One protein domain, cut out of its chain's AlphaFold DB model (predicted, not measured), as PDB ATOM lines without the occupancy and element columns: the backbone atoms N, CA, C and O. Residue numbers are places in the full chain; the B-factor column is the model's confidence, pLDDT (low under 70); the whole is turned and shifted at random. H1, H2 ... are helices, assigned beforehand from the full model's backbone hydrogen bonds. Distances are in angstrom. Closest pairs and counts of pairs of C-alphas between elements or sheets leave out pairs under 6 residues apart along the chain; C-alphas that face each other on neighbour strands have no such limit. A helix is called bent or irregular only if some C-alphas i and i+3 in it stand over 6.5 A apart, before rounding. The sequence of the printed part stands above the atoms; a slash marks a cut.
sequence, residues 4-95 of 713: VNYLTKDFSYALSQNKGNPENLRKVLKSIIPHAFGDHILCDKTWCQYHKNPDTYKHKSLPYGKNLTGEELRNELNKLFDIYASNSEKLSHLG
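AT A GLANCE: This is residues 4 to 95 of the 713 residues of an uncharacterized protein of Mytilus galloprovincialis (UniProt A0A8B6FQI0). Three long helices run up and down beside one another, with H2 at the corner of an open V in cross-section, H1 along one side of it and H3 along another. The short helix H4 packs on residues 22 to 26 of H2, at the end where H2 begins and H3 ends, and a long looping stretch, residues 38 to 70, joins the other end of H2 to H3. The printed part has 92 residues with four named helices, in the order H1, H2, H3, H4, and no named strand; the class is all helix. It is compact, with a radius of gyration of the C-alphas of 13.0 A, and spans 37 by 30 by 22 A.

IN THESE COORDINATES: H2, residues 22 to 37, begins with C-alpha 22 at (68.106, 125.546, 161.527) and measures 24.2 A from first to last C-alpha. H2 is irregular, but only just: C-alphas 30 and 33 are 6.8 A apart. H3, residues 71 to 86, has the same number of residues, 16, and measures 22.0 A. H1, residues 4 to 17, begins with C-alpha 4 at (77.570, 144.204, 150.340) and measures 20.0 A. H4, residues 88 to 92, measures 5.7 A and ends with C-alpha 92 at (71.566, 124.779, 157.902).

HOW THE PARTS SIT: H2 is the hub and touches the three other helices. H2 and H3 form a helical hairpin: they touch, with 17 pairs of C-alphas within 8 A, the closest being those of Arg 26 and Ala 85 at 4.6 A. Their lines stand at a shallow tilt of 11 degrees, and they run opposite ways. H1 and H2 form a second helical hairpin, at a shallow tilt of 26 degrees, opposite ways. H2 touches H1 with residues 25 to 32 alone, and their closest C-alphas, those of Ala 14 and Val 28, are 6.1 A apart. H2 touches H4 with residues 22 to 26 alone; the closest C-alphas are those of Pro 22 and Glu 89, 4.9 A apart. H1 and H4 are close but not clearly touching, with the C-alphas of Leu 15 and Ser 92 closest at 6.5 A. H3 and H4 are also close but not clearly touching, with the C-alphas of Tyr 84 and Leu 91 closest at 7.9 A. H1 and H3 are apart. In H1 and H4 every O i to N i+4 pair is within hydrogen-bond range, in H2 10 of 12 and in H3 11 of 12.

THE WHOLE: The two C-alphas farthest apart, those of Asp 55 and Gly 95, are 39.6 A apart. The printed part has no cut. The links from H1 to H2 and from H3 to H4 are tight, with 4 residues and 1 residue; the link from H2 to H3 is long, with 33 residues. The mean pLDDT of the printed part is 84.6, and residues 93 to 95 are under 70.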
ATOM      1  N   VAL A   4      77.806 145.569 150.852       79.06
ATOM      2  CA  VAL A   4      77.570 144.204 150.340       79.06
ATOM      3  C   VAL A   4      78.543 143.208 150.983       79.06
ATOM      4  O   VAL A   4      78.117 142.194 151.524       79.06
ATOM      5  N   ASN A   5      79.842 143.529 151.026       76.12
ATOM      6  CA  ASN A   5      80.861 142.656 151.621       76.12
ATOM      7  C   ASN A   5      80.674 142.484 153.139       76.12
ATOM      8  O   ASN A   5      81.107 141.469 153.681       76.12
ATOM      9  N   TYR A   6      80.064 143.460 153.820       83.88
ATOM     10  CA  TYR A   6      79.684 143.345 155.227       83.88
ATOM     11  C   TYR A   6      78.582 142.291 155.400       83.88
ATOM     12  O   TYR A   6      78.771 141.304 156.105       83.88
ATOM     13  N   LEU A   7      77.467 142.451 154.680       86.25
ATOM     14  CA  LEU A   7      76.312 141.558 154.779       86.25
ATOM     15  C   LEU A   7      76.635 140.132 154.310       86.25
ATOM     16  O   LEU A   7      76.258 139.174 154.979       86.25
ATOM     17  N   THR A   8      77.392 139.970 153.218       82.38
ATOM     18  CA  THR A   8      77.864 138.654 152.754       82.38
ATOM     19  C   THR A   8      78.726 137.959 153.808       82.38
ATOM     20  O   THR A   8      78.563 136.763 154.029       82.38
ATOM     21  N   LYS A   9      79.617 138.693 154.488       81.81
ATOM     22  CA  LYS A   9      80.471 138.144 155.548       81.81
ATOM     23  C   LYS A   9      79.637 137.666 156.737       81.81
ATOM     24  O   LYS A   9      79.788 136.516 157.141       81.81
ATOM     25  N   ASP A  10      78.764 138.513 157.276       84.81
ATOM     26  CA  ASP A  10      77.960 138.178 158.457       84.81
ATOM     27  C   ASP A  10      76.986 137.017 158.157       84.81
ATOM     28  O   ASP A  10      76.852 136.096 158.964       84.81
ATOM     29  N   PHE A  11      76.418 136.965 156.944       88.62
ATOM     30  CA  PHE A  11      75.641 135.825 156.439       88.62
ATOM     31  C   PHE A  11      76.468 134.526 156.354       88.62
ATOM     32  O   PHE A  11      76.016 133.469 156.796       88.62
ATOM     33  N   SER A  12      77.708 134.581 155.851       83.00
ATOM     34  CA  SER A  12      78.612 133.418 155.821       83.00
ATOM     35  C   SER A  12      79.016 132.932 157.221       83.00
ATOM     36  O   SER A  12      79.139 131.722 157.436       83.00
ATOM     37  N   TYR A  13      79.190 133.837 158.191       83.81
ATOM     38  CA  TYR A  13      79.398 133.456 159.594       83.81
ATOM     39  C   TYR A  13      78.150 132.795 160.189       83.81
ATOM     40  O   TYR A  13      78.271 131.735 160.798       83.81
ATOM     41  N   ALA A  14      76.958 133.347 159.943       87.69
ATOM     42  CA  ALA A  14      75.702 132.756 160.398       87.69
ATOM     43  C   ALA A  14      75.514 131.321 159.883       87.69
ATOM     44  O   ALA A  14      75.212 130.431 160.674       87.69
ATOM     45  N   LEU A  15      75.763 131.070 158.592       84.06
ATOM     46  CA  LEU A  15      75.716 129.720 158.025       84.06
ATOM     47  C   LEU A  15      76.753 128.783 158.668       84.06
ATOM     48  O   LEU A  15      76.399 127.715 159.164       84.06
ATOM     49  N   SER A  16      78.030 129.179 158.682       81.19
ATOM     50  CA  SER A  16      79.130 128.319 159.152       81.19
ATOM     51  C   SER A  16      79.064 127.976 160.643       81.19
ATOM     52  O   SER A  16      79.455 126.874 161.022       81.19
ATOM     53  N   GLN A  17      78.532 128.870 161.481       83.94
ATOM     54  CA  GLN A  17      78.384 128.640 162.923       83.94
ATOM     55  C   GLN A  17      77.137 127.827 163.303       83.94
ATOM     56  O   GLN A  17      77.080 127.307 164.413       83.94
ATOM     57  N   ASN A  18      76.153 127.685 162.406       86.50
ATOM     58  CA  ASN A  18      74.869 127.028 162.697       86.50
ATOM     59  C   ASN A  18      74.626 125.773 161.840       86.50
ATOM     60  O   ASN A  18      73.480 125.434 161.527       86.50
ATOM     61  N   LYS A  19      75.698 125.060 161.463       82.69
ATOM     62  CA  LYS A  19      75.581 123.807 160.705       82.69
ATOM     63  C   LYS A  19      74.742 122.781 161.478       82.69
ATOM     64  O   LYS A  19      75.055 122.455 162.617       82.69
ATOM     65  N   GLY A  20      73.688 122.270 160.845       84.38
ATOM     66  CA  GLY A  20      72.735 121.330 161.441       84.38
ATOM     67  C   GLY A  20      71.790 121.932 162.489       84.38
ATOM     68  O   GLY A  20      71.049 121.183 163.115       84.38
ATOM     69  N   ASN A  21      71.787 123.258 162.688       88.94
ATOM     70  CA  ASN A  21      70.912 123.941 163.644       88.94
ATOM     71  C   ASN A  21      70.052 125.014 162.941       88.94
ATOM     72  O   ASN A  21      70.387 126.204 162.977       88.94
ATOM     73  N   PRO A  22      68.943 124.619 162.286       89.81
ATOM     74  CA  PRO A  22      68.106 125.546 161.527       89.81
ATOM     75  C   PRO A  22      67.383 126.568 162.405       89.81
ATOM     76  O   PRO A  22      67.191 127.703 161.975       89.81
ATOM     77  N   GLU A  23      67.033 126.208 163.643       91.31
ATOM     78  CA  GLU A  23      66.397 127.122 164.597       91.31
ATOM     79  C   GLU A  23      67.316 128.276 164.994       91.31
ATOM     80  O   GLU A  23      66.902 129.438 164.989       91.31
ATOM     81  N   ASN A  24      68.582 127.986 165.304       89.88
ATOM     82  CA  ASN A  24      69.524 129.041 165.654       89.88
ATOM     83  C   ASN A  24      69.989 129.821 164.416       89.88
ATOM     84  O   ASN A  24      70.097 131.044 164.484       89.88
ATOM     85  N   LEU A  25      70.138 129.163 163.257       90.62
ATOM     86  CA  LEU A  25      70.381 129.855 161.988       90.62
ATOM     87  C   LEU A  25      69.271 130.873 161.676       90.62
ATOM     88  O   LEU A  25      69.575 132.018 161.350       90.62
ATOM     89  N   ARG A  26      67.994 130.495 161.830       92.75
ATOM     90  CA  ARG A  26      66.836 131.382 161.616       92.75
ATOM     91  C   ARG A  26      66.891 132.634 162.492       92.75
ATOM     92  O   ARG A  26      66.645 133.737 162.003       92.75
ATOM     93  N   LYS A  27      67.242 132.469 163.772       91.31
ATOM     94  CA  LYS A  27      67.403 133.572 164.736       91.31
ATOM     95  C   LYS A  27      68.566 134.486 164.354       91.31
ATOM     96  O   LYS A  27      68.377 135.697 164.263       91.31
ATOM     97  N   VAL A  28      69.739 133.917 164.061       90.94
ATOM     98  CA  VAL A  28      70.919 134.704 163.673       90.94
ATOM     99  C   VAL A  28      70.659 135.463 162.367       90.94
ATOM    100  O   VAL A  28      70.913 136.664 162.327       90.94
ATOM    101  N   LEU A  29      70.068 134.839 161.342       92.69
ATOM    102  CA  LEU A  29      69.737 135.514 160.076       92.69
ATOM    103  C   LEU A  29      68.809 136.724 160.277       92.69
ATOM    104  O   LEU A  29      69.122 137.804 159.777       92.69
ATOM    105  N   LYS A  30      67.739 136.588 161.075       93.50
ATOM    106  CA  LYS A  30      66.845 137.710 161.431       93.50
ATOM    107  C   LYS A  30      67.537 138.821 162.236       93.50
ATOM    108  O   LYS A  30      67.056 139.947 162.238       93.50
ATOM    109  N   SER A  31      68.659 138.537 162.898       92.81
ATOM    110  CA  SER A  31      69.402 139.526 163.694       92.81
ATOM    111  C   SER A  31      70.415 140.367 162.898       92.81
ATOM    112  O   SER A  31      70.773 141.450 163.355       92.81
ATOM    113  N   ILE A  32      70.850 139.929 161.704       92.62
ATOM    114  CA  ILE A  32      71.923 140.597 160.932       92.62
ATOM    115  C   ILE A  32      71.523 142.004 160.463       92.62
ATOM    116  O   ILE A  32      72.330 142.930 160.555       92.62
ATOM    117  N   ILE A  33      70.292 142.190 159.971       93.88
ATOM    118  CA  ILE A  33      69.845 143.504 159.486       93.88
ATOM    119  C   ILE A  33      69.602 144.486 160.641       93.88
ATOM    120  O   ILE A  33      70.216 145.551 160.599       93.88
ATOM    121  N   PRO A  34      68.846 144.155 161.711       91.31
ATOM    122  CA  PRO A  34      68.801 144.974 162.925       91.31
ATOM    123  C   PRO A  34      70.201 145.369 163.412       91.31
ATOM    124  O   PRO A  34      70.489 146.559 163.561       91.31
ATOM    125  N   HIS A  35      71.112 144.394 163.518       91.25
ATOM    126  CA  HIS A  35      72.489 144.623 163.942       91.25
ATOM    127  C   HIS A  35      73.200 145.676 163.088       91.25
ATOM    128  O   HIS A  35      73.799 146.588 163.648       91.25
ATOM    129  N   ALA A  36      73.111 145.605 161.756       89.75
ATOM    130  CA  ALA A  36      73.766 146.556 160.851       89.75
ATOM    131  C   ALA A  36      73.227 148.000 160.953       89.75
ATOM    132  O   ALA A  36      73.925 148.940 160.567       89.75
ATOM    133  N   PHE A  37      72.016 148.194 161.487       92.38
ATOM    134  CA  PHE A  37      71.434 149.508 161.797       92.38
ATOM    135  C   PHE A  37      71.681 149.943 163.264       92.38
ATOM    136  O   PHE A  37      71.334 151.062 163.644       92.38
ATOM    137  N   GLY A  38      72.346 149.114 164.078       87.62
ATOM    138  CA  GLY A  38      72.623 149.357 165.503       87.62
ATOM    139  C   GLY A  38      71.541 148.866 166.465       87.62
ATOM    140  O   GLY A  38      71.621 149.123 167.663       87.62
ATOM    141  N   ASP A  39      70.529 148.166 165.957       88.69
ATOM    142  CA  ASP A  39      69.528 147.488 166.770       88.69
ATOM    143  C   ASP A  39      70.082 146.123 167.196       88.69
ATOM    144  O   ASP A  39      70.157 145.161 166.428       88.69
ATOM    145  N   HIS A  40      70.532 146.061 168.446       88.12
ATOM    146  CA  HIS A  40      71.160 144.876 169.016       88.12
ATOM    147  C   HIS A  40      70.205 144.036 169.880       88.12
ATOM    148  O   HIS A  40      70.657 143.122 170.561       88.12
ATOM    149  N   ILE A  41      68.890 144.294 169.837       86.50
ATOM    150  CA  ILE A  41      67.894 143.586 170.666       86.50
ATOM    151  C   ILE A  41      67.830 142.092 170.312       86.50
ATOM    152  O   ILE A  41      67.751 141.245 171.198       86.50
ATOM    153  N   LEU A  42      67.905 141.761 169.019       85.31
ATOM    154  CA  LEU A  42      67.863 140.379 168.521       85.31
ATOM    155  C   LEU A  42      69.248 139.707 168.438       85.31
ATOM    156  O   LEU A  42      69.362 138.601 167.913       85.31
ATOM    157  N   CYS A  43      70.312 140.366 168.904       85.50
ATOM    158  CA  CYS A  43      71.677 139.856 168.793       85.50
ATOM    159  C   CYS A  43      72.027 138.841 169.890       85.50
ATOM    160  O   CYS A  43      71.732 139.035 171.065       85.50
ATOM    161  N   ASP A  44      72.767 137.794 169.521       80.00
ATOM    162  CA  ASP A  44      73.330 136.847 170.484       80.00
ATOM    163  C   ASP A  44      74.735 137.282 170.961       80.00
ATOM    164  O   ASP A  44      75.551 137.810 170.195       80.00
ATOM    165  N   LYS A  45      75.037 137.033 172.244       74.69
ATOM    166  CA  LYS A  45      76.297 137.411 172.920       74.69
ATOM    167  C   LYS A  45      77.541 136.684 172.385       74.69
ATOM    168  O   LYS A  45      78.668 137.119 172.650       74.69
ATOM    169  N   THR A  46      77.366 135.574 171.668       71.00
ATOM    170  CA  THR A  46      78.449 134.804 171.034       71.00
ATOM    171  C   THR A  46      79.153 135.606 169.942       71.00
ATOM    172  O   THR A  46      80.384 135.691 169.956       71.00
ATOM    173  N   TRP A  47      78.393 136.247 169.047       78.44
ATOM    174  CA  TRP A  47      78.923 136.949 167.873       78.44
ATOM    175  C   TRP A  47      78.888 138.480 168.001       78.44
ATOM    176  O   TRP A  47      79.823 139.159 167.563       78.44
ATOM    177  N   CYS A  48      77.864 139.043 168.650       84.12
ATOM    178  CA  CYS A  48      77.697 140.490 168.758       84.12
ATOM    179  C   CYS A  48      78.575 141.091 169.869       84.12
ATOM    180  O   CYS A  48      78.357 140.876 171.063       84.12
ATOM    181  N   GLN A  49      79.577 141.892 169.481       81.88
ATOM    182  CA  GLN A  49      80.523 142.498 170.432       81.88
ATOM    183  C   GLN A  49      79.937 143.695 171.211       81.88
ATOM    184  O   GLN A  49      80.533 144.092 172.212       81.88
ATOM    185  N   TYR A  50      78.764 144.219 170.825       84.19
ATOM    186  CA  TYR A  50      78.054 145.269 171.568       84.19
ATOM    187  C   TYR A  50      77.733 144.827 173.001       84.19
ATOM    188  O   TYR A  50      78.093 145.516 173.948       84.19
ATOM    189  N   HIS A  51      77.202 143.611 173.184       81.00
ATOM    190  CA  HIS A  51      76.915 143.032 174.507       81.00
ATOM    191  C   HIS A  51      78.149 142.806 175.400       81.00
ATOM    192  O   HIS A  51      77.995 142.340 176.529       81.00
ATOM    193  N   LYS A  52      79.364 143.078 174.905       80.38
ATOM    194  CA  LYS A  52      80.612 142.991 175.675       80.38
ATOM    195  C   LYS A  52      81.165 144.369 176.042       80.38
ATOM    196  O   LYS A  52      81.707 144.497 177.128       80.38
ATOM    197  N   ASN A  53      81.021 145.374 175.172       83.00
ATOM    198  CA  ASN A  53      81.461 146.754 175.421       83.00
ATOM    199  C   ASN A  53      80.521 147.768 174.721       83.00
ATOM    200  O   ASN A  53      80.885 148.270 173.651       83.00
ATOM    201  N   PRO A  54      79.327 148.074 175.270       82.06
ATOM    202  CA  PRO A  54      78.332 148.913 174.594       82.06
ATOM    203  C   PRO A  54      78.868 150.295 174.198       82.06
ATOM    204  O   PRO A  54      78.747 150.700 173.043       82.06
ATOM    205  N   ASP A  55      79.551 150.974 175.122       77.56
ATOM    206  CA  ASP A  55      79.956 152.385 175.006       77.56
ATOM    207  C   ASP A  55      81.085 152.638 173.991       77.56
ATOM    208  O   ASP A  55      81.372 153.777 173.623       77.56
ATOM    209  N   THR A  56      81.749 151.574 173.527       80.88
ATOM    210  CA  THR A  56      82.872 151.650 172.573       80.88
ATOM    211  C   THR A  56      82.627 150.866 171.285       80.88
ATOM    212  O   THR A  56      83.482 150.863 170.392       80.88
ATOM    213  N   TYR A  57      81.472 150.207 171.155       82.44
ATOM    214  CA  TYR A  57      81.179 149.353 170.012       82.44
ATOM    215  C   TYR A  57      81.060 150.152 168.705       82.44
ATOM    216  O   TYR A  57      80.353 151.154 168.619       82.44
ATOM    217  N   LYS A  58      81.757 149.679 167.663       80.81
ATOM    218  CA  LYS A  58      81.698 150.199 166.289       80.81
ATOM    219  C   LYS A  58      81.828 149.043 165.300       80.81
ATOM    220  O   LYS A  58      82.630 148.126 165.509       80.81
ATOM    221  N   HIS A  59      81.092 149.100 164.192       80.75
ATOM    222  CA  HIS A  59      81.097 148.041 163.179       80.75
ATOM    223  C   HIS A  59      82.432 147.997 162.418       80.75
ATOM    224  O   HIS A  59      82.637 148.733 161.456       80.75
ATOM    225  N   LYS A  60      83.329 147.075 162.792       72.81
ATOM    226  CA  LYS A  60      84.693 146.900 162.231       72.81
ATOM    227  C   LYS A  60      84.779 146.683 160.707       72.81
ATOM    228  O   LYS A  60      85.877 146.539 160.175       72.81
ATOM    229  N   SER A  61      83.659 146.572 159.995       72.62
ATOM    230  CA  SER A  61      83.635 146.344 158.543       72.62
ATOM    231  C   SER A  61      82.560 147.154 157.791       72.62
ATOM    232  O   SER A  61      82.459 146.998 156.575       72.62
ATOM    233  N   LEU A  62      81.792 148.030 158.462       80.12
ATOM    234  CA  LEU A  62      80.941 149.029 157.791       80.12
ATOM    235  C   LEU A  62      81.744 150.312 157.489       80.12
ATOM    236  O   LEU A  62      82.741 150.590 158.167       80.12
ATOM    237  N   PRO A  63      81.337 151.124 156.491       73.00
ATOM    238  CA  PRO A  63      81.971 152.408 156.200       73.00
ATOM    239  C   PRO A  63      82.079 153.305 157.444       73.00
ATOM    240  O   PRO A  63      81.093 153.576 158.124       73.00
ATOM    241  N   TYR A  64      83.296 153.772 157.740       78.31
ATOM    242  CA  TYR A  64      83.608 154.652 158.880       78.31
ATOM    243  C   TYR A  64      83.201 154.105 160.266       78.31
ATOM    244  O   TYR A  64      83.150 154.864 161.232       78.31
ATOM    245  N   GLY A  65      82.908 152.803 160.378       78.19
ATOM    246  CA  GLY A  65      82.412 152.179 161.606       78.19
ATOM    247  C   GLY A  65      81.003 152.611 162.026       78.19
ATOM    248  O   GLY A  65      80.615 152.323 163.157       78.19
ATOM    249  N   LYS A  66      80.264 153.305 161.147       83.50
ATOM    250  CA  LYS A  66      78.901 153.789 161.390       83.50
ATOM    251  C   LYS A  66      77.860 152.737 161.006       83.50
ATOM    252  O   LYS A  66      78.092 151.930 160.108       83.50
ATOM    253  N   ASN A  67      76.710 152.808 161.663       88.00
ATOM    254  CA  ASN A  67      75.521 152.023 161.354       88.00
ATOM    255  C   ASN A  67      74.952 152.418 159.979       88.00
ATOM    256  O   ASN A  67      75.193 153.526 159.490       88.00
ATOM    257  N   LEU A  68      74.152 151.534 159.385       88.38
ATOM    258  CA  LEU A  68      73.304 151.863 158.241       88.38
ATOM    259  C   LEU A  68      72.145 152.786 158.659       88.38
ATOM    260  O   LEU A  68      71.736 152.814 159.819       88.38
ATOM    261  N   THR A  69      71.618 153.545 157.698       88.25
ATOM    262  CA  THR A  69      70.494 154.475 157.873       88.25
ATOM    263  C   THR A  69      69.552 154.414 156.666       88.25
ATOM    264  O   THR A  69      69.941 153.957 155.592       88.25
ATOM    265  N   GLY A  70      68.309 154.873 156.846       91.12
ATOM    266  CA  GLY A  70      67.252 154.833 155.829       91.12
ATOM    267  C   GLY A  70      66.287 153.663 156.037       91.12
ATOM    268  O   GLY A  70      66.667 152.500 155.923       91.12
ATOM    269  N   GLU A  71      65.028 153.977 156.341       90.88
ATOM    270  CA  GLU A  71      64.013 152.978 156.706       90.88
ATOM    271  C   GLU A  71      63.543 152.146 155.497       90.88
ATOM    272  O   GLU A  71      63.287 150.953 155.629       90.88
ATOM    273  N   GLU A  72      63.522 152.720 154.291       90.88
ATOM    274  CA  GLU A  72      63.271 151.986 153.039       90.88
ATOM    275  C   GLU A  72      64.325 150.883 152.814       90.88
ATOM    276  O   GLU A  72      63.986 149.710 152.649       90.88
ATOM    277  N   LEU A  73      65.613 151.235 152.931       86.75
ATOM    278  CA  LEU A  73      66.729 150.288 152.834       86.75
ATOM    279  C   LEU A  73      66.654 149.203 153.920       86.75
ATOM    280  O   LEU A  73      66.921 148.035 153.636       86.75
ATOM    281  N   ARG A  74      66.279 149.570 155.153       91.81
ATOM    282  CA  ARG A  74      66.080 148.616 156.255       91.81
ATOM    283  C   ARG A  74      65.000 147.591 155.912       91.81
ATOM    284  O   ARG A  74      65.209 146.399 156.117       91.81
ATOM    285  N   ASN A  75      63.877 148.041 155.355       89.50
ATOM    286  CA  ASN A  75      62.744 147.178 155.041       89.50
ATOM    287  C   ASN A  75      62.997 146.261 153.836       89.50
ATOM    288  O   ASN A  75      62.664 145.079 153.916       89.50
ATOM    289  N   GLU A  76      63.656 146.727 152.773       91.88
ATOM    290  CA  GLU A  76      64.058 145.839 151.666       91.88
ATOM    291  C   GLU A  76      65.116 144.809 152.092       91.88
ATOM    292  O   GLU A  76      65.031 143.636 151.721       91.88
ATOM    293  N   LEU A  77      66.076 145.197 152.940       89.56
ATOM    294  CA  LEU A  77      67.046 144.252 153.499       89.56
ATOM    295  C   LEU A  77      66.394 143.233 154.447       89.56
ATOM    296  O   LEU A  77      66.753 142.056 154.390       89.56
ATOM    297  N   ASN A  78      65.421 143.644 155.268       91.19
ATOM    298  CA  ASN A  78      64.639 142.731 156.108       91.19
ATOM    299  C   ASN A  78      63.882 141.704 155.252       91.19
ATOM    300  O   ASN A  78      64.065 140.509 155.464       91.19
ATOM    301  N   LYS A  79      63.121 142.143 154.234       89.81
ATOM    302  CA  LYS A  79      62.415 141.248 153.291       89.81
ATOM    303  C   LYS A  79      63.359 140.210 152.677       89.81
ATOM    304  O   LYS A  79      63.043 139.022 152.652       89.81
ATOM    305  N   LEU A  80      64.535 140.646 152.221       90.62
ATOM    306  CA  LEU A  80      65.552 139.768 151.640       90.62
ATOM    307  C   LEU A  80      66.081 138.736 152.653       90.62
ATOM    308  O   LEU A  80      66.205 137.557 152.323       90.62
ATOM    309  N   PHE A  81      66.383 139.150 153.887       92.06
ATOM    310  CA  PHE A  81      66.886 138.240 154.921       92.06
ATOM    311  C   PHE A  81      65.801 137.320 155.493       92.06
ATOM    312  O   PHE A  81      66.118 136.188 155.858       92.06
ATOM    313  N   ASP A  82      64.531 137.727 155.489       89.94
ATOM    314  CA  ASP A  82      63.402 136.880 155.881       89.94
ATOM    315  C   ASP A  82      63.156 135.722 154.907       89.94
ATOM    316  O   ASP A  82      62.816 134.622 155.353       89.94
ATOM    317  N   ILE A  83      63.418 135.903 153.607       89.06
ATOM    318  CA  ILE A  83      63.414 134.798 152.630       89.06
ATOM    319  C   ILE A  83      64.453 133.738 153.031       89.06
ATOM    320  O   ILE A  83      64.135 132.548 153.085       89.06
ATOM    321  N   TYR A  84      65.679 134.147 153.371       87.19
ATOM    322  CA  TYR A  84      66.720 133.209 153.807       87.19
ATOM    323  C   TYR A  84      66.428 132.602 155.186       87.19
ATOM    324  O   TYR A  84      66.607 131.401 155.368       87.19
ATOM    325  N   ALA A  85      65.927 133.387 156.142       89.44
ATOM    326  CA  ALA A  85      65.561 132.901 157.471       89.44
ATOM    327  C   ALA A  85      64.397 131.896 157.431       89.44
ATOM    328  O   ALA A  85      64.371 130.966 158.233       89.44
ATOM    329  N   SER A  86      63.467 132.040 156.483       89.19
ATOM    330  CA  SER A  86      62.385 131.071 156.246       89.19
ATOM    331  C   SER A  86      62.887 129.774 155.598       89.19
ATOM    332  O   SER A  86      62.295 128.720 155.794       89.19
ATOM    333  N   ASN A  87      64.013 129.826 154.877       85.00
ATOM    334  CA  ASN A  87      64.689 128.672 154.272       85.00
ATOM    335  C   ASN A  87      65.817 128.098 155.162       85.00
ATOM    336  O   ASN A  87      66.698 127.381 154.679       85.00
ATOM    337  N   SER A  88      65.815 128.406 156.466       87.00
ATOM    338  CA  SER A  88      66.885 128.032 157.398       87.00
ATOM    339  C   SER A  88      67.110 126.523 157.514       87.00
ATOM    340  O   SER A  88      68.246 126.114 157.727       87.00
ATOM    341  N   GLU A  89      66.079 125.694 157.325       81.88
ATOM    342  CA  GLU A  89      66.203 124.230 157.243       81.88
ATOM    343  C   GLU A  89      67.203 123.827 156.157       81.88
ATOM    344  O   GLU A  89      68.308 123.375 156.474       81.88
ATOM    345  N   LYS A  90      66.878 124.121 154.890       76.56
ATOM    346  CA  LYS A  90      67.730 123.839 153.725       76.56
ATOM    347  C   LYS A  90      69.134 124.437 153.864       76.56
ATOM    348  O   LYS A  90      70.120 123.779 153.540       76.56
ATOM    349  N   LEU A  91      69.237 125.669 154.368       77.12
ATOM    350  CA  LEU A  91      70.518 126.365 154.528       77.12
ATOM    351  C   LEU A  91      71.401 125.770 155.641       77.12
ATOM    352  O   LEU A  91      72.622 125.720 155.483       77.12
ATOM    353  N   SER A  92      70.814 125.289 156.744       79.94
ATOM    354  CA  SER A  92      71.566 124.779 157.902       79.94
ATOM    355  C   SER A  92      72.388 123.530 157.596       79.94
ATOM    356  O   SER A  92      73.420 123.300 158.224       79.94
ATOM    357  N   HIS A  93      71.981 122.727 156.612       67.38
ATOM    358  CA  HIS A  93      72.708 121.516 156.244       67.38
ATOM    359  C   HIS A  93      74.085 121.803 155.622       67.38
ATOM    360  O   HIS A  93      74.962 120.937 155.678       67.38
ATOM    361  N   LEU A  94      74.305 123.015 155.083       59.22
ATOM    362  CA  LEU A  94      75.517 123.385 154.338       59.22
ATOM    363  C   LEU A  94      75.870 122.335 153.269       59.22
ATOM    364  O   LEU A  94      76.999 121.835 153.208       59.22
ATOM    365  N   GLY A  95      74.870 121.988 152.451       52.09
ATOM    366  CA  GLY A  95      75.007 121.066 151.326       52.09
ATOM    367  C   GLY A  95      76.138 121.495 150.404       52.09
ATOM    368  O   GLY A  95      76.140 122.607 149.877       52.09
TER     369      GLY A  95